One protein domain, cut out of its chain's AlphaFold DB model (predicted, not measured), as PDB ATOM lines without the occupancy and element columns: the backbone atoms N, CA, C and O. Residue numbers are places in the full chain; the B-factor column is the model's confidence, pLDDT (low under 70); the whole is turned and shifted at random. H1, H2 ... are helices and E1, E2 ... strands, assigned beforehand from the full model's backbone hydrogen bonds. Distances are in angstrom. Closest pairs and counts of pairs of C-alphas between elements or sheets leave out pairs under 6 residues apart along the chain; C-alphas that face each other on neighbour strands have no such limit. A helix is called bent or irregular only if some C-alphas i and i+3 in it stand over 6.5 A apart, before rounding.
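Overview. This is residues 72 to 204 of the 205 residues of the protein "Transposase" of Sulfurovum lithotrophicum (UniProt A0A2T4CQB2). A small, strongly twisted sheet of three strands is covered on one face by H1 and on the other by H3 and H4, which cross each other there, while the long helix H2 runs past the E1 edge and only grazes the sheet. Residues 135 to 142, of which 140 to 142 belong to H2, stick out at one end. The printed part has 133 residues with four named helices and three named strands, in the order H1 E1 E2 E3 H2 H3 H4; the sheet runs E1 E2 E3, antiparallel throughout, and the class is mixed, helices and strands. The whole is compact, with a radius of gyration of the C-alphas of 15.4 A and spans of 45 by 33 by 30 A.

Arrangement. H1, residues 72 to 88, is on the sheet of E1, residues 91 to 97, E2, residues 112 to 119, and E3, residues 122 to 127, at a height over the sheet of 8.5 A. H1 is irregular, C-alphas 84 and 87 being 7.8 A apart, and has a kink of 37 degrees near residue 82. The strands form a meander, each the antiparallel neighbour of the one before. In the hairpin of E1 and E2, N 95 and O 114 are within hydrogen-bond range at 2.8 A; in that of E2 and E3, N 117 and O 124 at 2.8 A. H2, residues 140 to 160, only grazes the sheet with its residues 147 to 158; its closest C-alphas to E1 are Leu 151 and Leu 96, 6.4 A. H3, residues 165 to 177, is on the face opposite to H1, forming three layers, helices on both faces of a sheet. H4, residues 185 to 202, is on the same face as H3 and runs along the strands, at 4 degrees to E3 on the local plane. H4 is irregular, C-alphas 186 and 189 being 7.2 A apart. H4 touches H3 with its residues 191 to 199 alone, closest at C-alphas 195 and 173, 6.2 A, and H1 touches H4 with residues 72 to 78 alone, closest at C-alphas 75 and 193, 5.7 A. Every O i to N i+4 pair is within range in H2 and H3, 11 of 13 in H1 and 11 of 14 in H4.

Along the chain. H1 begins at C-alpha 72 (-52.508, 37.369, 38.676) and is 24.6 A long. E1 measures 19.4 A, E2 22.7 A and E3 17.0 A. H2 is 30.7 A long, H3 18.0 A, and H4 26.3 A, ending at C-alpha 202 (-37.511, 26.715, 31.848).

Size, cuts and confidence. The C-alphas of Ser 138 and Thr 204, the two farthest apart, are 47.8 A apart. The printed part has no cut; the links E1 to E2 and E3 to H2 are long. The pLDDT is under 70 at residues 131 to 143, 156 to 163 and 203 to 204.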
ATOM      1  N   ARG A  72     -52.577  36.218  37.759       97.00
ATOM      2  CA  ARG A  72     -52.508  37.369  38.676       97.00
ATOM      3  C   ARG A  72     -51.476  37.146  39.776       97.00
ATOM      4  O   ARG A  72     -50.665  38.028  40.022       97.00
ATOM      5  N   ASN A  73     -51.463  35.960  40.383       97.31
ATOM      6  CA  ASN A  73     -50.459  35.612  41.390       97.31
ATOM      7  C   ASN A  73     -49.040  35.609  40.804       97.31
ATOM      8  O   ASN A  73     -48.124  36.121  41.434       97.31
ATOM      9  N   ILE A  74     -48.869  35.080  39.589       97.12
ATOM     10  CA  ILE A  74     -47.592  35.109  38.864       97.12
ATOM     11  C   ILE A  74     -47.136  36.543  38.601       97.12
ATOM     12  O   ILE A  74     -45.953  36.824  38.727       97.12
ATOM     13  N   THR A  75     -48.058  37.449  38.273       95.88
ATOM     14  CA  THR A  75     -47.732  38.868  38.069       95.88
ATOM     15  C   THR A  75     -47.147  39.480  39.340       95.88
ATOM     16  O   THR A  75     -46.073  40.061  39.288       95.88
ATOM     17  N   LEU A  76     -47.800  39.270  40.491       96.19
ATOM     18  CA  LEU A  76     -47.300  39.754  41.784       96.19
ATOM     19  C   LEU A  76     -45.927  39.158  42.123       96.19
ATOM     20  O   LEU A  76     -45.013  39.883  42.494       96.19
ATOM     21  N   TYR A  77     -45.772  37.847  41.930       95.75
ATOM     22  CA  TYR A  77     -44.500  37.161  42.144       95.75
ATOM     23  C   TYR A  77     -43.388  37.704  41.235       95.75
ATOM     24  O   TYR A  77     -42.273  37.926  41.693       95.75
ATOM     25  N   ALA A  78     -43.677  37.931  39.953       94.56
ATOM     26  CA  ALA A  78     -42.713  38.474  39.003       94.56
ATOM     27  C   ALA A  78     -42.238  39.873  39.416       94.56
ATOM     28  O   ALA A  78     -41.042  40.158  39.354       94.56
ATOM     29  N   ASP A  79     -43.156  40.720  39.880       94.19
ATOM     30  CA  ASP A  79     -42.840  42.071  40.342       94.19
ATOM     31  C   ASP A  79     -41.987  42.035  41.623       94.19
ATOM     32  O   ASP A  79     -40.980  42.740  41.710       94.19
ATOM     33  N   GLU A  80     -42.312  41.159  42.582       94.81
ATOM     34  CA  GLU A  80     -41.481  40.921  43.771       94.81
ATOM     35  C   GLU A  80     -40.076  40.446  43.381       94.81
ATOM     36  O   GLU A  80     -39.078  41.002  43.845       94.81
ATOM     37  N   MET A  81     -39.965  39.456  42.491       92.19
ATOM     38  CA  MET A  81     -38.671  38.947  42.021       92.19
ATOM     39  C   MET A  81     -37.847  40.024  41.326       92.19
ATOM     40  O   MET A  81     -36.638  40.108  41.550       92.19
ATOM     41  N   TYR A  82     -38.476  40.876  40.524       91.62
ATOM     42  CA  TYR A  82     -37.781  41.987  39.893       91.62
ATOM     43  C   TYR A  82     -37.284  43.015  40.910       91.62
ATOM     44  O   TYR A  82     -36.134  43.430  40.817       91.62
ATOM     45  N   GLN A  83     -38.083  43.399  41.910       91.25
ATOM     46  CA  GLN A  83     -37.651  44.370  42.927       91.25
ATOM     47  C   GLN A  83     -36.345  43.939  43.610       91.25
ATOM     48  O   GLN A  83     -35.426  44.750  43.743       91.25
ATOM     49  N   HIS A  84     -36.223  42.651  43.940       92.06
ATOM     50  CA  HIS A  84     -35.019  42.082  44.549       92.06
ATOM     51  C   HIS A  84     -33.812  42.058  43.594       92.06
ATOM     52  O   HIS A  84     -32.674  42.217  44.034       92.06
ATOM     53  N   ASN A  85     -34.046  41.891  42.289       90.94
ATOM     54  CA  ASN A  85     -32.997  41.733  41.275       90.94
ATOM     55  C   ASN A  85     -32.769  42.982  40.405       90.94
ATOM     56  O   ASN A  85     -31.943  42.955  39.499       90.94
ATOM     57  N   SER A  86     -33.458  44.088  40.687       88.94
ATOM     58  CA  SER A  86     -33.446  45.318  39.880       88.94
ATOM     59  C   SER A  86     -32.042  45.891  39.643       88.94
ATOM     60  O   SER A  86     -31.745  46.388  38.562       88.94
ATOM     61  N   HIS A  87     -31.148  45.751  40.622       90.75
ATOM     62  CA  HIS A  87     -29.748  46.177  40.537       90.75
ATOM     63  C   HIS A  87     -28.892  45.351  39.557       90.75
ATOM     64  O   HIS A  87     -27.771  45.749  39.252       90.75
ATOM     65  N   ARG A  88     -29.389  44.202  39.084       91.56
ATOM     66  CA  ARG A  88     -28.673  43.261  38.204       91.56
ATOM     67  C   ARG A  88     -29.063  43.375  36.735       91.56
ATOM     68  O   ARG A  88     -28.634  42.558  35.927       91.56
ATOM     69  N   VAL A  89     -29.913  44.335  36.383       91.50
ATOM     70  CA  VAL A  89     -30.368  44.521  35.003       91.50
ATOM     71  C   VAL A  89     -29.180  44.853  34.105       91.50
ATOM     72  O   VAL A  89     -28.486  45.845  34.309       91.50
ATOM     73  N   THR A  90     -28.960  44.016  33.094       89.25
ATOM     74  CA  THR A  90     -27.851  44.147  32.139       89.25
ATOM     75  C   THR A  90     -28.280  44.790  30.827       89.25
ATOM     76  O   THR A  90     -27.442  45.275  30.074       89.25
ATOM     77  N   GLY A  91     -29.575  44.760  30.513       87.94
ATOM     78  CA  GLY A  91     -30.086  45.271  29.250       87.94
ATOM     79  C   GLY A  91     -31.590  45.479  29.263       87.94
ATOM     80  O   GLY A  91     -32.309  44.928  30.098       87.94
ATOM     81  N   TYR A  92     -32.057  46.284  28.317       90.69
ATOM     82  CA  TYR A  92     -33.470  46.514  28.076       90.69
ATOM     83  C   TYR A  92     -33.723  46.720  26.589       90.69
ATOM     84  O   TYR A  92     -32.845  47.187  25.859       90.69
ATOM     85  N   ASP A  93     -34.922  46.368  26.144       89.19
ATOM     86  CA  ASP A  93     -35.375  46.635  24.787       89.19
ATOM     87  C   ASP A  93     -36.902  46.680  24.724       89.19
ATOM     88  O   ASP A  93     -37.596  46.064  25.539       89.19
ATOM     89  N   GLU A  94     -37.434  47.407  23.753       88.94
ATOM     90  CA  GLU A  94     -38.874  47.570  23.575       88.94
ATOM     91  C   GLU A  94     -39.416  46.621  22.512       88.94
ATOM     92  O   GLU A  94     -38.784  46.356  21.490       88.94
ATOM     93  N   TYR A  95     -40.636  46.134  22.728       88.00
ATOM     94  CA  TYR A  95     -41.328  45.306  21.759       88.00
ATOM     95  C   TYR A  95     -42.748  45.780  21.497       88.00
ATOM     96  O   TYR A  95     -43.524  46.115  22.395       88.00
ATOM     97  N   LEU A  96     -43.079  45.758  20.212       88.50
ATOM     98  CA  LEU A  96     -44.394  46.054  19.686       88.50
ATOM     99  C   LEU A  96     -44.981  44.775  19.113       88.50
ATOM    100  O   LEU A  96     -44.535  44.274  18.078       88.50
ATOM    101  N   TYR A  97     -46.002  44.270  19.784       88.56
ATOM    102  CA  TYR A  97     -46.701  43.069  19.384       88.56
ATOM    103  C   TYR A  97     -48.016  43.405  18.686       88.56
ATOM    104  O   TYR A  97     -48.906  44.041  19.258       88.56
ATOM    105  N   LEU A  98     -48.160  42.887  17.469       88.06
ATOM    106  CA  LEU A  98     -49.431  42.772  16.770       88.06
ATOM    107  C   LEU A  98     -49.580  41.326  16.273       88.06
ATOM    108  O   LEU A  98     -48.641  40.812  15.656       88.06
ATOM    109  N   PRO A  99     -50.731  40.664  16.492       86.88
ATOM    110  CA  PRO A  99     -50.983  39.347  15.925       86.88
ATOM    111  C   PRO A  99     -50.758  39.334  14.410       86.88
ATOM    112  O   PRO A  99     -51.305  40.171  13.696       86.88
ATOM    113  N   LYS A 100     -50.002  38.349  13.908       84.62
ATOM    114  CA  LYS A 100     -49.645  38.229  12.478       84.62
ATOM    115  C   LYS A 100     -50.853  38.104  11.543       84.62
ATOM    116  O   LYS A 100     -50.743  38.401  10.362       84.62
ATOM    117  N   SER A 101     -51.996  37.663  12.067       85.88
ATOM    118  CA  SER A 101     -53.257  37.582  11.326       85.88
ATOM    119  C   SER A 101     -53.907  38.944  11.064       85.88
ATOM    120  O   SER A 101     -54.830  39.020  10.256       85.88
ATOM    121  N   LEU A 102     -53.467  40.006  11.743       85.88
ATOM    122  CA  LEU A 102     -53.991  41.357  11.584       85.88
ATOM    123  C   LEU A 102     -53.048  42.195  10.723       85.88
ATOM    124  O   LEU A 102     -51.836  42.219  10.935       85.88
ATOM    125  N   LYS A 103     -53.621  42.943   9.781       85.38
ATOM    126  CA  LYS A 103     -52.882  43.960   9.032       85.38
ATOM    127  C   LYS A 103     -52.590  45.154   9.937       85.38
ATOM    128  O   LYS A 103     -53.499  45.661  10.595       85.38
ATOM    129  N   ALA A 104     -51.334  45.598   9.949       81.12
ATOM    130  CA  ALA A 104     -50.863  46.657  10.840       81.12
ATOM    131  C   ALA A 104     -51.538  48.010  10.583       81.12
ATOM    132  O   ALA A 104     -51.907  48.686  11.537       81.12
ATOM    133  N   GLU A 105     -51.751  48.356   9.315       78.50
ATOM    134  CA  GLU A 105     -52.377  49.615   8.883       78.50
ATOM    135  C   GLU A 105     -53.811  49.762   9.412       78.50
ATOM    136  O   GLU A 105     -54.201  50.829   9.868       78.50
ATOM    137  N   GLU A 106     -54.576  48.667   9.421       83.06
ATOM    138  CA  GLU A 106     -55.991  48.655   9.813       83.06
ATOM    139  C   GLU A 106     -56.199  48.423  11.326       83.06
ATOM    140  O   GLU A 106     -57.288  48.646  11.849       83.06
ATOM    141  N   ASN A 107     -55.188  47.918  12.048       83.62
ATOM    142  CA  ASN A 107     -55.339  47.432  13.432       83.62
ATOM    143  C   ASN A 107     -54.332  48.039  14.415       83.62
ATOM    144  O   ASN A 107     -54.062  47.454  15.467       83.62
ATOM    145  N   ILE A 108     -53.794  49.214  14.108       77.38
ATOM    146  CA  ILE A 108     -52.754  49.859  14.913       77.38
ATOM    147  C   ILE A 108     -53.177  50.127  16.365       77.38
ATOM    148  O   ILE A 108     -52.369  49.979  17.277       77.38
ATOM    149  N   GLY A 109     -54.465  50.395  16.610       76.88
ATOM    150  CA  GLY A 109     -55.006  50.579  17.964       76.88
ATOM    151  C   GLY A 109     -54.957  49.322  18.849       76.88
ATOM    152  O   GLY A 109     -54.985  49.425  20.075       76.88
ATOM    153  N   LYS A 110     -54.832  48.129  18.250       83.81
ATOM    154  CA  LYS A 110     -54.702  46.844  18.968       83.81
ATOM    155  C   LYS A 110     -53.253  46.494  19.306       83.81
ATOM    156  O   LYS A 110     -52.999  45.431  19.876       83.81
ATOM    157  N   LEU A 111     -52.306  47.354  18.934       86.50
ATOM    158  CA  LEU A 111     -50.895  47.142  19.196       86.50
ATOM    159  C   LEU A 111     -50.630  47.087  20.703       86.50
ATOM    160  O   LEU A 111     -51.091  47.939  21.466       86.50
ATOM    161  N   GLN A 112     -49.864  46.086  21.123       89.62
ATOM    162  CA  GLN A 112     -49.401  45.958  22.499       89.62
ATOM    163  C   GLN A 112     -47.937  46.372  22.553       89.62
ATOM    164  O   GLN A 112     -47.110  45.826  21.827       89.62
ATOM    165  N   HIS A 113     -47.622  47.344  23.401       89.94
ATOM    166  CA  HIS A 113     -46.267  47.854  23.583       89.94
ATOM    167  C   HIS A 113     -45.794  47.498  24.983       89.94
ATOM    168  O   HIS A 113     -46.473  47.802  25.967       89.94
ATOM    169  N   PHE A 114     -44.646  46.840  25.076       93.00
ATOM    170  CA  PHE A 114     -44.030  46.515  26.352       93.00
ATOM    171  C   PHE A 114     -42.511  46.627  26.288       93.00
ATOM    172  O   PHE A 114     -41.901  46.445  25.237       93.00
ATOM    173  N   LEU A 115     -41.919  46.936  27.435       92.38
ATOM    174  CA  LEU A 115     -40.482  46.962  27.663       92.38
ATOM    175  C   LEU A 115     -40.061  45.625  28.275       92.38
ATOM    176  O   LEU A 115     -40.666  45.186  29.256       92.38
ATOM    177  N   THR A 116     -39.026  44.997  27.729       95.06
ATOM    178  CA  THR A 116     -38.407  43.786  28.275       95.06
ATOM    179  C   THR A 116     -37.031  44.135  28.830       95.06
ATOM    180  O   THR A 116     -36.173  44.645  28.116       95.06
ATOM    181  N   LEU A 117     -36.812  43.839  30.103       93.69
ATOM    182  CA  LEU A 117     -35.544  43.973  30.818       93.69
ATOM    183  C   LEU A 117     -34.905  42.587  30.942       93.69
ATOM    184  O   LEU A 117     -35.632  41.626  31.184       93.69
ATOM    185  N   SER A 118     -33.583  42.469  30.822       93.25
ATOM    186  CA  SER A 118     -32.857  41.218  31.083       93.25
ATOM    187  C   SER A 118     -31.888  41.329  32.255       93.25
ATOM    188  O   SER A 118     -31.246  42.362  32.457       93.25
ATOM    189  N   TYR A 119     -31.784  40.246  33.022       91.69
ATOM    190  CA  TYR A 119     -30.839  40.061  34.127       91.69
ATOM    191  C   TYR A 119     -30.619  38.559  34.333       91.69
ATOM    192  O   TYR A 119     -31.585  37.809  34.269       91.69
ATOM    193  N   ASP A 120     -29.388  38.106  34.581       87.06
ATOM    194  CA  ASP A 120     -29.068  36.701  34.904       87.06
ATOM    195  C   ASP A 120     -29.784  35.654  34.000       87.06
ATOM    196  O   ASP A 120     -30.387  34.704  34.500       87.06
ATOM    197  N   GLU A 121     -29.786  35.855  32.671       89.12
ATOM    198  CA  GLU A 121     -30.500  35.018  31.671       89.12
ATOM    199  C   GLU A 121     -32.028  34.903  31.860       89.12
ATOM    200  O   GLU A 121     -32.706  34.072  31.248       89.12
ATOM    201  N   LYS A 122     -32.601  35.787  32.669       93.19
ATOM    202  CA  LYS A 122     -34.034  35.968  32.879       93.19
ATOM    203  C   LYS A 122     -34.495  37.279  32.273       93.19
ATOM    204  O   LYS A 122     -33.703  38.172  31.963       93.19
ATOM    205  N   VAL A 123     -35.807  37.390  32.121       95.50
ATOM    206  CA  VAL A 123     -36.460  38.595  31.621       95.50
ATOM    207  C   VAL A 123     -37.541  39.091  32.569       95.50
ATOM    208  O   VAL A 123     -38.132  38.320  33.324       95.50
ATOM    209  N   TYR A 124     -37.819  40.384  32.507       96.56
ATOM    210  CA  TYR A 124     -38.941  41.016  33.185       96.56
ATOM    211  C   TYR A 124     -39.610  42.025  32.256       96.56
ATOM    212  O   TYR A 124     -38.938  42.848  31.638       96.56
ATOM    213  N   ASN A 125     -40.934  41.958  32.144       96.62
ATOM    214  CA  ASN A 125     -41.711  42.771  31.222       96.62
ATOM    215  C   ASN A 125     -42.563  43.807  31.949       96.62
ATOM    216  O   ASN A 125     -43.216  43.519  32.959       96.62
ATOM    217  N   ILE A 126     -42.621  44.998  31.365       94.00
ATOM    218  CA  ILE A 126     -43.449  46.115  31.812       94.00
ATOM    219  C   ILE A 126     -44.334  46.532  30.642       94.00
ATOM    220  O   ILE A 126     -43.836  46.840  29.560       94.00
ATOM    221  N   MET A 127     -45.651  46.558  30.849       92.19
ATOM    222  CA  MET A 127     -46.564  47.103  29.846       92.19
ATOM    223  C   MET A 127     -46.413  48.615  29.782       92.19
ATOM    224  O   MET A 127     -46.524  49.299  30.801       92.19
ATOM    225  N   MET A 128     -46.208  49.134  28.576       86.88
ATOM    226  CA  MET A 128     -46.164  50.570  28.371       86.88
ATOM    227  C   MET A 128     -47.593  51.119  28.428       86.88
ATOM    228  O   MET A 128     -48.501  50.537  27.820       86.88
ATOM    229  N   PRO A 129     -47.836  52.223  29.160       77.31
ATOM    230  CA  PRO A 129     -49.144  52.846  29.175       77.31
ATOM    231  C   PRO A 129     -49.576  53.176  27.749       77.31
ATOM    232  O   PRO A 129     -48.849  53.827  27.004       77.31
ATOM    233  N   LYS A 130     -50.818  52.831  27.401       71.44
ATOM    234  CA  LYS A 130     -51.460  53.354  26.184       71.44
ATOM    235  C   LYS A 130     -51.717  54.874  26.269       71.44
ATOM    236  O   LYS A 130     -52.275  55.455  25.347       71.44
ATOM    237  N   ALA A 131     -51.381  55.504  27.402       54.06
ATOM    238  CA  ALA A 131     -51.862  56.812  27.813       54.06
ATOM    239  C   ALA A 131     -51.508  57.928  26.815       54.06
ATOM    240  O   ALA A 131     -50.348  58.283  26.637       54.06
ATOM    241  N   LYS A 132     -52.575  58.518  26.261       46.97
ATOM    242  CA  LYS A 132     -52.677  59.887  25.735       46.97
ATOM    243  C   LYS A 132     -51.595  60.318  24.738       46.97
ATOM    244  O   LYS A 132     -51.091  61.434  24.826       46.97
ATOM    245  N   ARG A 133     -51.270  59.487  23.748       47.84
ATOM    246  CA  ARG A 133     -50.453  59.956  22.613       47.84
ATOM    247  C   ARG A 133     -51.123  61.110  21.837       47.84
ATOM    248  O   ARG A 133     -50.427  62.012  21.381       47.84
ATOM    249  N   SER A 134     -52.458  61.192  21.900       46.50
ATOM    250  CA  SER A 134     -53.271  62.322  21.424       46.50
ATOM    251  C   SER A 134     -53.011  63.677  22.103       46.50
ATOM    252  O   SER A 134     -53.494  64.693  21.617       46.50
ATOM    253  N   LEU A 135     -52.281  63.741  23.228       48.06
ATOM    254  CA  LEU A 135     -51.954  65.027  23.864       48.06
ATOM    255  C   LEU A 135     -50.747  65.738  23.234       48.06
ATOM    256  O   LEU A 135     -50.560  66.923  23.494       48.06
ATOM    257  N   LEU A 136     -49.917  65.035  22.456       49.81
ATOM    258  CA  LEU A 136     -48.676  65.586  21.889       49.81
ATOM    259  C   LEU A 136     -48.759  65.838  20.380       49.81
ATOM    260  O   LEU A 136     -47.989  66.638  19.856       49.81
ATOM    261  N   LEU A 137     -49.684  65.173  19.688       50.00
ATOM    262  CA  LEU A 137     -49.906  65.312  18.255       50.00
ATOM    263  C   LEU A 137     -51.401  65.528  18.032       50.00
ATOM    264  O   LEU A 137     -52.217  64.705  18.435       50.00
ATOM    265  N   SER A 138     -51.753  66.646  17.404       54.19
ATOM    266  CA  SER A 138     -53.137  66.994  17.068       54.19
ATOM    267  C   SER A 138     -53.743  66.105  15.972       54.19
ATOM    268  O   SER A 138     -54.945  66.184  15.751       54.19
ATOM    269  N   ASP A 139     -52.930  65.270  15.307       63.62
ATOM    270  CA  ASP A 139     -53.320  64.427  14.174       63.62
ATOM    271  C   ASP A 139     -53.029  62.937  14.433       63.62
ATOM    272  O   ASP A 139     -51.877  62.487  14.400       63.62
ATOM    273  N   GLU A 140     -54.090  62.146  14.627       66.25
ATOM    274  CA  GLU A 140     -54.020  60.686  14.817       66.25
ATOM    275  C   GLU A 140     -53.350  59.970  13.625       66.25
ATOM    276  O   GLU A 140     -52.690  58.940  13.782       66.25
ATOM    277  N   GLU A 141     -53.467  60.515  12.408       68.19
ATOM    278  CA  GLU A 141     -52.914  59.900  11.197       68.19
ATOM    279  C   GLU A 141     -51.377  59.952  11.154       68.19
ATOM    280  O   GLU A 141     -50.716  58.985  10.754       68.19
ATOM    281  N   GLN A 142     -50.783  61.063  11.595       68.69
ATOM    282  CA  GLN A 142     -49.329  61.219  11.635       68.69
ATOM    283  C   GLN A 142     -48.712  60.328  12.719       68.69
ATOM    284  O   GLN A 142     -47.662  59.717  12.498       68.69
ATOM    285  N   GLU A 143     -49.402  60.176  13.850       69.81
ATOM    286  CA  GLU A 143     -49.028  59.243  14.913       69.81
ATOM    287  C   GLU A 143     -49.027  57.788  14.415       69.81
ATOM    288  O   GLU A 143     -48.044  57.061  14.590       69.81
ATOM    289  N   ASN A 144     -50.085  57.380  13.711       71.94
ATOM    290  CA  ASN A 144     -50.199  56.037  13.145       71.94
ATOM    291  C   ASN A 144     -49.073  55.739  12.143       71.94
ATOM    292  O   ASN A 144     -48.472  54.662  12.186       71.94
ATOM    293  N   LYS A 145     -48.711  56.704  11.288       76.50
ATOM    294  CA  LYS A 145     -47.567  56.570  10.365       76.50
ATOM    295  C   LYS A 145     -46.244  56.378  11.112       76.50
ATOM    296  O   LYS A 145     -45.443  55.528  10.717       76.50
ATOM    297  N   LEU A 146     -46.010  57.119  12.198       75.19
ATOM    298  CA  LEU A 146     -44.811  56.965  13.030       75.19
ATOM    299  C   LEU A 146     -44.761  55.591  13.710       75.19
ATOM    300  O   LEU A 146     -43.710  54.949  13.701       75.19
ATOM    301  N   LEU A 147     -45.888  55.106  14.230       74.25
ATOM    302  CA  LEU A 147     -46.004  53.774  14.834       74.25
ATOM    303  C   LEU A 147     -45.742  52.650  13.831       74.25
ATOM    304  O   LEU A 147     -44.999  51.723  14.149       74.25
ATOM    305  N   LEU A 148     -46.281  52.741  12.610       75.94
ATOM    306  CA  LEU A 148     -45.975  51.793  11.529       75.94
ATOM    307  C   LEU A 148     -44.486  51.805  11.183       75.94
ATOM    308  O   LEU A 148     -43.871  50.750  11.019       75.94
ATOM    309  N   LYS A 149     -43.883  52.995  11.114       80.12
ATOM    310  CA  LYS A 149     -42.450  53.145  10.859       80.12
ATOM    311  C   LYS A 149     -41.624  52.493  11.973       80.12
ATOM    312  O   LYS A 149     -40.706  51.731  11.682       80.12
ATOM    313  N   TYR A 150     -41.983  52.732  13.233       77.56
ATOM    314  CA  TYR A 150     -41.318  52.155  14.402       77.56
ATOM    315  C   TYR A 150     -41.497  50.628  14.479       77.56
ATOM    316  O   TYR A 150     -40.535  49.908  14.737       77.56
ATOM    317  N   LEU A 151     -42.685  50.105  14.158       76.19
ATOM    318  CA  LEU A 151     -42.948  48.670  13.975       76.19
ATOM    319  C   LEU A 151     -42.017  48.046  12.928       76.19
ATOM    320  O   LEU A 151     -41.417  46.999  13.173       76.19
ATOM    321  N   ASN A 152     -41.893  48.685  11.766       76.75
ATOM    322  CA  ASN A 152     -41.051  48.197  10.676       76.75
ATOM    323  C   ASN A 152     -39.565  48.240  11.050       76.75
ATOM    324  O   ASN A 152     -38.856  47.261  10.824       76.75
ATOM    325  N   PHE A 153     -39.102  49.316  11.687       75.62
ATOM    326  CA  PHE A 153     -37.724  49.402  12.170       75.62
ATOM    327  C   PHE A 153     -37.407  48.357  13.235       75.62
ATOM    328  O   PHE A 153     -36.366  47.714  13.143       75.62
ATOM    329  N   ASN A 154     -38.311  48.122  14.191       72.25
ATOM    330  CA  ASN A 154     -38.132  47.069  15.191       72.25
ATOM    331  C   ASN A 154     -38.028  45.681  14.551       72.25
ATOM    332  O   ASN A 154     -37.172  44.888  14.938       72.25
ATOM    333  N   LYS A 155     -38.845  45.389  13.529       71.19
ATOM    334  CA  LYS A 155     -38.727  44.136  12.764       71.19
ATOM    335  C   LYS A 155     -37.353  43.996  12.105       71.19
ATOM    336  O   LYS A 155     -36.760  42.928  12.182       71.19
ATOM    337  N   ILE A 156     -36.837  45.060  11.491       66.88
ATOM    338  CA  ILE A 156     -35.523  45.049  10.825       66.88
ATOM    339  C   ILE A 156     -34.384  44.894  11.845       66.88
ATOM    340  O   ILE A 156     -33.476  44.089  11.636       66.88
ATOM    341  N   ALA A 157     -34.448  45.612  12.968       66.44
ATOM    342  CA  ALA A 157     -33.445  45.550  14.029       66.44
ATOM    343  C   ALA A 157     -33.353  44.151  14.663       66.44
ATOM    344  O   ALA A 157     -32.263  43.678  14.979       66.44
ATOM    345  N   LYS A 158     -34.484  43.444  14.786       65.75
ATOM    346  CA  LYS A 158     -34.504  42.042  15.230       65.75
ATOM    347  C   LYS A 158     -33.759  41.098  14.293       65.75
ATOM    348  O   LYS A 158     -33.109  40.181  14.776       65.75
ATOM    349  N   LEU A 159     -33.832  41.319  12.979       63.34
ATOM    350  CA  LEU A 159     -33.148  40.474  11.991       63.34
ATOM    351  C   LEU A 159     -31.621  40.633  12.035       63.34
ATOM    352  O   LEU A 159     -30.904  39.748  11.579       63.34
ATOM    353  N   THR A 160     -31.126  41.754  12.566       58.31
ATOM    354  CA  THR A 160     -29.695  42.100  12.604       58.31
ATOM    355  C   THR A 160     -29.034  41.889  13.970       58.31
ATOM    356  O   THR A 160     -27.808  41.790  14.030       58.31
ATOM    357  N   LYS A 161     -29.794  41.812  15.071       60.81
ATOM    358  CA  LYS A 161     -29.246  41.658  16.433       60.81
ATOM    359  C   LYS A 161     -28.717  40.240  16.700       60.81
ATOM    360  O   LYS A 161     -29.377  39.248  16.405       60.81
ATOM    361  N   ALA A 162     -27.547  40.155  17.340       61.88
ATOM    362  CA  ALA A 162     -27.023  38.924  17.935       61.88
ATOM    363  C   ALA A 162     -27.983  38.378  19.015       61.88
ATOM    364  O   ALA A 162     -28.690  39.152  19.665       61.88
ATOM    365  N   GLN A 163     -28.013  37.053  19.211       66.25
ATOM    366  CA  GLN A 163     -28.941  36.397  20.141       66.25
ATOM    367  C   GLN A 163     -28.734  36.874  21.587       66.25
ATOM    368  O   GLN A 163     -27.808  36.439  22.267       66.25
ATOM    369  N   SER A 164     -29.636  37.722  22.071       84.38
ATOM    370  CA  SER A 164     -29.725  38.122  23.477       84.38
ATOM    371  C   SER A 164     -30.822  37.327  24.187       84.38
ATOM    372  O   SER A 164     -31.716  36.766  23.548       84.38
ATOM    373  N   THR A 165     -30.805  37.300  25.518       90.69
ATOM    374  CA  THR A 165     -31.896  36.720  26.319       90.69
ATOM    375  C   THR A 165     -33.252  37.344  25.958       90.69
ATOM    376  O   THR A 165     -34.253  36.639  25.855       90.69
ATOM    377  N   ILE A 166     -33.276  38.655  25.677       91.31
ATOM    378  CA  ILE A 166     -34.484  39.399  25.291       91.31
ATOM    379  C   ILE A 166     -35.042  38.895  23.955       91.31
ATOM    380  O   ILE A 166     -36.233  38.603  23.852       91.31
ATOM    381  N   THR A 167     -34.193  38.740  22.936       89.50
ATOM    382  CA  THR A 167     -34.648  38.259  21.622       89.50
ATOM    383  C   THR A 167     -35.141  36.814  21.702       89.50
ATOM    384  O   THR A 167     -36.199  36.516  21.154       89.50
ATOM    385  N   LYS A 168     -34.457  35.951  22.474       91.88
ATOM    386  CA  LYS A 168     -34.910  34.572  22.746       91.88
ATOM    387  C   LYS A 168     -36.291  34.545  23.407       91.88
ATOM    388  O   LYS A 168     -37.142  33.745  23.021       91.88
ATOM    389  N   PHE A 169     -36.531  35.428  24.378       94.50
ATOM    390  CA  PHE A 169     -37.843  35.551  25.008       94.50
ATOM    391  C   PHE A 169     -38.919  35.985  24.012       94.50
ATOM    392  O   PHE A 169     -40.013  35.427  24.030       94.50
ATOM    393  N   TRP A 170     -38.640  36.950  23.136       93.19
ATOM    394  CA  TRP A 170     -39.628  37.404  22.155       93.19
ATOM    395  C   TRP A 170     -40.011  36.317  21.149       93.19
ATOM    396  O   TRP A 170     -41.195  36.180  20.841       93.19
ATOM    397  N   ASP A 171     -39.052  35.516  20.685       91.38
ATOM    398  CA  ASP A 171     -39.323  34.382  19.790       91.38
ATOM    399  C   ASP A 171     -40.171  33.308  20.492       91.38
ATOM    400  O   ASP A 171     -41.150  32.789  19.937       91.38
ATOM    401  N   TYR A 172     -39.851  33.027  21.759       94.25
ATOM    402  CA  TYR A 172     -40.669  32.174  22.617       94.25
ATOM    403  C   TYR A 172     -42.086  32.744  22.794       94.25
ATOM    404  O   TYR A 172     -43.068  32.019  22.622       94.25
ATOM    405  N   PHE A 173     -42.213  34.041  23.089       95.19
ATOM    406  CA  PHE A 173     -43.490  34.719  23.309       95.19
ATOM    407  C   PHE A 173     -44.386  34.667  22.069       95.19
ATOM    408  O   PHE A 173     -45.570  34.344  22.193       95.19
ATOM    409  N   GLU A 174     -43.834  34.924  20.877       92.19
ATOM    410  CA  GLU A 174     -44.583  34.844  19.617       92.19
ATOM    411  C   GLU A 174     -45.161  33.448  19.375       92.19
ATOM    412  O   GLU A 174     -46.253  33.333  18.826       92.19
ATOM    413  N   THR A 175     -44.476  32.391  19.814       92.75
ATOM    414  CA  THR A 175     -44.983  31.014  19.720       92.75
ATOM    415  C   THR A 175     -46.004  30.725  20.823       92.75
ATOM    416  O   THR A 175     -47.080  30.185  20.561       92.75
ATOM    417  N   PHE A 176     -45.702  31.133  22.056       94.50
ATOM    418  CA  PHE A 176     -46.538  30.928  23.237       94.50
ATOM    419  C   PHE A 176     -47.918  31.573  23.093       94.50
ATOM    420  O   PHE A 176     -48.922  30.953  23.434       94.50
ATOM    421  N   ILE A 177     -48.001  32.811  22.604       93.62
ATOM    422  CA  ILE A 177     -49.262  33.564  22.598       93.62
ATOM    423  C   ILE A 177     -50.288  32.989  21.607       93.62
ATOM    424  O   ILE A 177     -51.492  33.116  21.834       93.62
ATOM    425  N   LEU A 178     -49.840  32.290  20.555       91.38
ATOM    426  CA  LEU A 178     -50.702  31.722  19.507       91.38
ATOM    427  C   LEU A 178     -51.649  30.629  20.013       91.38
ATOM    428  O   LEU A 178     -52.691  30.384  19.400       91.38
ATOM    429  N   GLN A 179     -51.333  29.990  21.142       90.50
ATOM    430  CA  GLN A 179     -52.223  28.997  21.752       90.50
ATOM    431  C   GLN A 179     -53.541  29.621  22.253       90.50
ATOM    432  O   GLN A 179     -54.541  28.920  22.438       90.50
ATOM    433  N   TYR A 180     -53.561  30.940  22.457       88.38
ATOM    434  CA  TYR A 180     -54.735  31.698  22.860       88.38
ATOM    435  C   TYR A 180     -55.271  32.428  21.625       88.38
ATOM    436  O   TYR A 180     -54.615  33.305  21.070       88.38
ATOM    437  N   LYS A 181     -56.464  32.034  21.156       82.19
ATOM    438  CA  LYS A 181     -57.115  32.548  19.931       82.19
ATOM    439  C   LYS A 181     -57.613  33.996  20.090       82.19
ATOM    440  O   LYS A 181     -58.805  34.260  19.949       82.19
ATOM    441  N   GLY A 182     -56.705  34.914  20.399       81.69
ATOM    442  CA  GLY A 182     -56.992  36.284  20.803       81.69
ATOM    443  C   GLY A 182     -57.021  36.439  22.323       81.69
ATOM    444  O   GLY A 182     -57.592  35.622  23.045       81.69
ATOM    445  N   VAL A 183     -56.400  37.515  22.797       88.44
ATOM    446  CA  VAL A 183     -56.403  37.962  24.192       88.44
ATOM    447  C   VAL A 183     -56.860  39.416  24.176       88.44
ATOM    448  O   VAL A 183     -56.412  40.174  23.317       88.44
ATOM    449  N   SER A 184     -57.778  39.797  25.065       89.38
ATOM    450  CA  SER A 184     -58.196  41.198  25.161       89.38
ATOM    451  C   SER A 184     -57.062  42.064  25.706       89.38
ATOM    452  O   SER A 184     -56.237  41.596  26.491       89.38
ATOM    453  N   ASP A 185     -57.055  43.341  25.335       86.19
ATOM    454  CA  ASP A 185     -56.047  44.313  25.772       86.19
ATOM    455  C   ASP A 185     -55.866  44.336  27.297       86.19
ATOM    456  O   ASP A 185     -54.750  44.287  27.803       86.19
ATOM    457  N   GLU A 186     -56.975  44.329  28.034       89.81
ATOM    458  CA  GLU A 186     -57.007  44.347  29.502       89.81
ATOM    459  C   GLU A 186     -56.365  43.105  30.129       89.81
ATOM    460  O   GLU A 186     -55.833  43.160  31.237       89.81
ATOM    461  N   GLN A 187     -56.449  41.963  29.440       93.06
ATOM    462  CA  GLN A 187     -55.919  40.698  29.934       93.06
ATOM    463  C   GLN A 187     -54.502  40.425  29.435       93.06
ATOM    464  O   GLN A 187     -53.830  39.566  30.004       93.06
ATOM    465  N   PHE A 188     -54.030  41.138  28.410       94.44
ATOM    466  CA  PHE A 188     -52.763  40.863  27.731       94.44
ATOM    467  C   PHE A 188     -51.575  40.788  28.697       94.44
ATOM    468  O   PHE A 188     -50.802  39.833  28.630       94.44
ATOM    469  N   ILE A 189     -51.496  41.715  29.660       95.31
ATOM    470  CA  ILE A 189     -50.454  41.727  30.700       95.31
ATOM    471  C   ILE A 189     -50.338  40.383  31.431       95.31
ATOM    472  O   ILE A 189     -49.236  39.893  31.654       95.31
ATOM    473  N   PHE A 190     -51.459  39.743  31.761       96.69
ATOM    474  CA  PHE A 190     -51.466  38.492  32.520       96.69
ATOM    475  C   PHE A 190     -50.934  37.313  31.700       96.69
ATOM    476  O   PHE A 190     -50.324  36.403  32.257       96.69
ATOM    477  N   TYR A 191     -51.143  37.324  30.382       96.69
ATOM    478  CA  TYR A 191     -50.580  36.316  29.480       96.69
ATOM    479  C   TYR A 191     -49.101  36.582  29.196       96.69
ATOM    480  O   TYR A 191     -48.317  35.639  29.155       96.69
ATOM    481  N   LEU A 192     -48.702  37.851  29.067       96.94
ATOM    482  CA  LEU A 192     -47.294  38.237  28.962       96.94
ATOM    483  C   LEU A 192     -46.506  37.799  30.206       96.94
ATOM    484  O   LEU A 192     -45.441  37.200  30.078       96.94
ATOM    485  N   LYS A 193     -47.066  38.009  31.402       97.25
ATOM    486  CA  LYS A 193     -46.465  37.580  32.674       97.25
ATOM    487  C   LYS A 193     -46.433  36.061  32.839       97.25
ATOM    488  O   LYS A 193     -45.477  35.533  33.396       97.25
ATOM    489  N   GLU A 194     -47.423  35.335  32.315       96.88
ATOM    490  CA  GLU A 194     -47.341  33.871  32.231       96.88
ATOM    491  C   GLU A 194     -46.185  33.427  31.325       96.88
ATOM    492  O   GLU A 194     -45.423  32.537  31.705       96.88
ATOM    493  N   ALA A 195     -46.040  34.041  30.147       96.81
ATOM    494  CA  ALA A 195     -44.955  33.731  29.221       96.81
ATOM    495  C   ALA A 195     -43.585  33.979  29.868       96.81
ATOM    496  O   ALA A 195     -42.720  33.111  29.822       96.81
ATOM    497  N   GLU A 196     -43.418  35.138  30.506       96.94
ATOM    498  CA  GLU A 196     -42.219  35.518  31.258       96.94
ATOM    499  C   GLU A 196     -41.874  34.492  32.332       96.94
ATOM    500  O   GLU A 196     -40.751  33.994  32.378       96.94
ATOM    501  N   TRP A 197     -42.848  34.138  33.172       96.56
ATOM    502  CA  TRP A 197     -42.646  33.162  34.234       96.56
ATOM    503  C   TRP A 197     -42.186  31.816  33.676       96.56
ATOM    504  O   TRP A 197     -41.177  31.290  34.136       96.56
ATOM    505  N   ARG A 198     -42.852  31.305  32.633       95.19
ATOM    506  CA  ARG A 198     -42.475  30.039  31.986       95.19
ATOM    507  C   ARG A 198     -41.083  30.084  31.374       95.19
ATOM    508  O   ARG A 198     -40.329  29.125  31.522       95.19
ATOM    509  N   PHE A 199     -40.746  31.172  30.686       95.31
ATOM    510  CA  PHE A 199     -39.426  31.354  30.093       95.31
ATOM    511  C   PHE A 199     -38.350  31.325  31.185       95.31
ATOM    512  O   PHE A 199     -37.420  30.526  31.124       95.31
ATOM    513  N   ASN A 200     -38.549  32.104  32.249       94.62
ATOM    514  CA  ASN A 200     -37.604  32.208  33.357       94.62
ATOM    515  C   ASN A 200     -37.439  30.898  34.138       94.62
ATOM    516  O   ASN A 200     -36.342  30.639  34.628       94.62
ATOM    517  N   THR A 201     -38.492  30.082  34.269       90.31
ATOM    518  CA  THR A 201     -38.429  28.780  34.959       90.31
ATOM    519  C   THR A 201     -37.858  27.665  34.092       90.31
ATOM    520  O   THR A 201     -37.292  26.719  34.622       90.31
ATOM    521  N   THR A 202     -38.021  27.746  32.769       80.44
ATOM    522  CA  THR A 202     -37.511  26.715  31.848       80.44
ATOM    523  C   THR A 202     -36.014  26.886  31.612       80.44
ATOM    524  O   THR A 202     -35.298  25.897  31.557       80.44
ATOM    525  N   SER A 203     -35.523  28.127  31.557       58.75
ATOM    526  CA  SER A 203     -34.090  28.433  31.416       58.75
ATOM    527  C   SER A 203     -33.254  28.138  32.673       58.75
ATOM    528  O   SER A 203     -32.043  28.326  32.643       58.75
ATOM    529  N   THR A 204     -33.876  27.738  33.791       48.41
ATOM    530  CA  THR A 204     -33.187  27.399  35.057       48.41
ATOM    531  C   THR A 204     -33.023  25.893  35.303       48.41
ATOM    532  O   THR A 204     -32.601  25.511  36.396       48.41
TER     533      THR A 204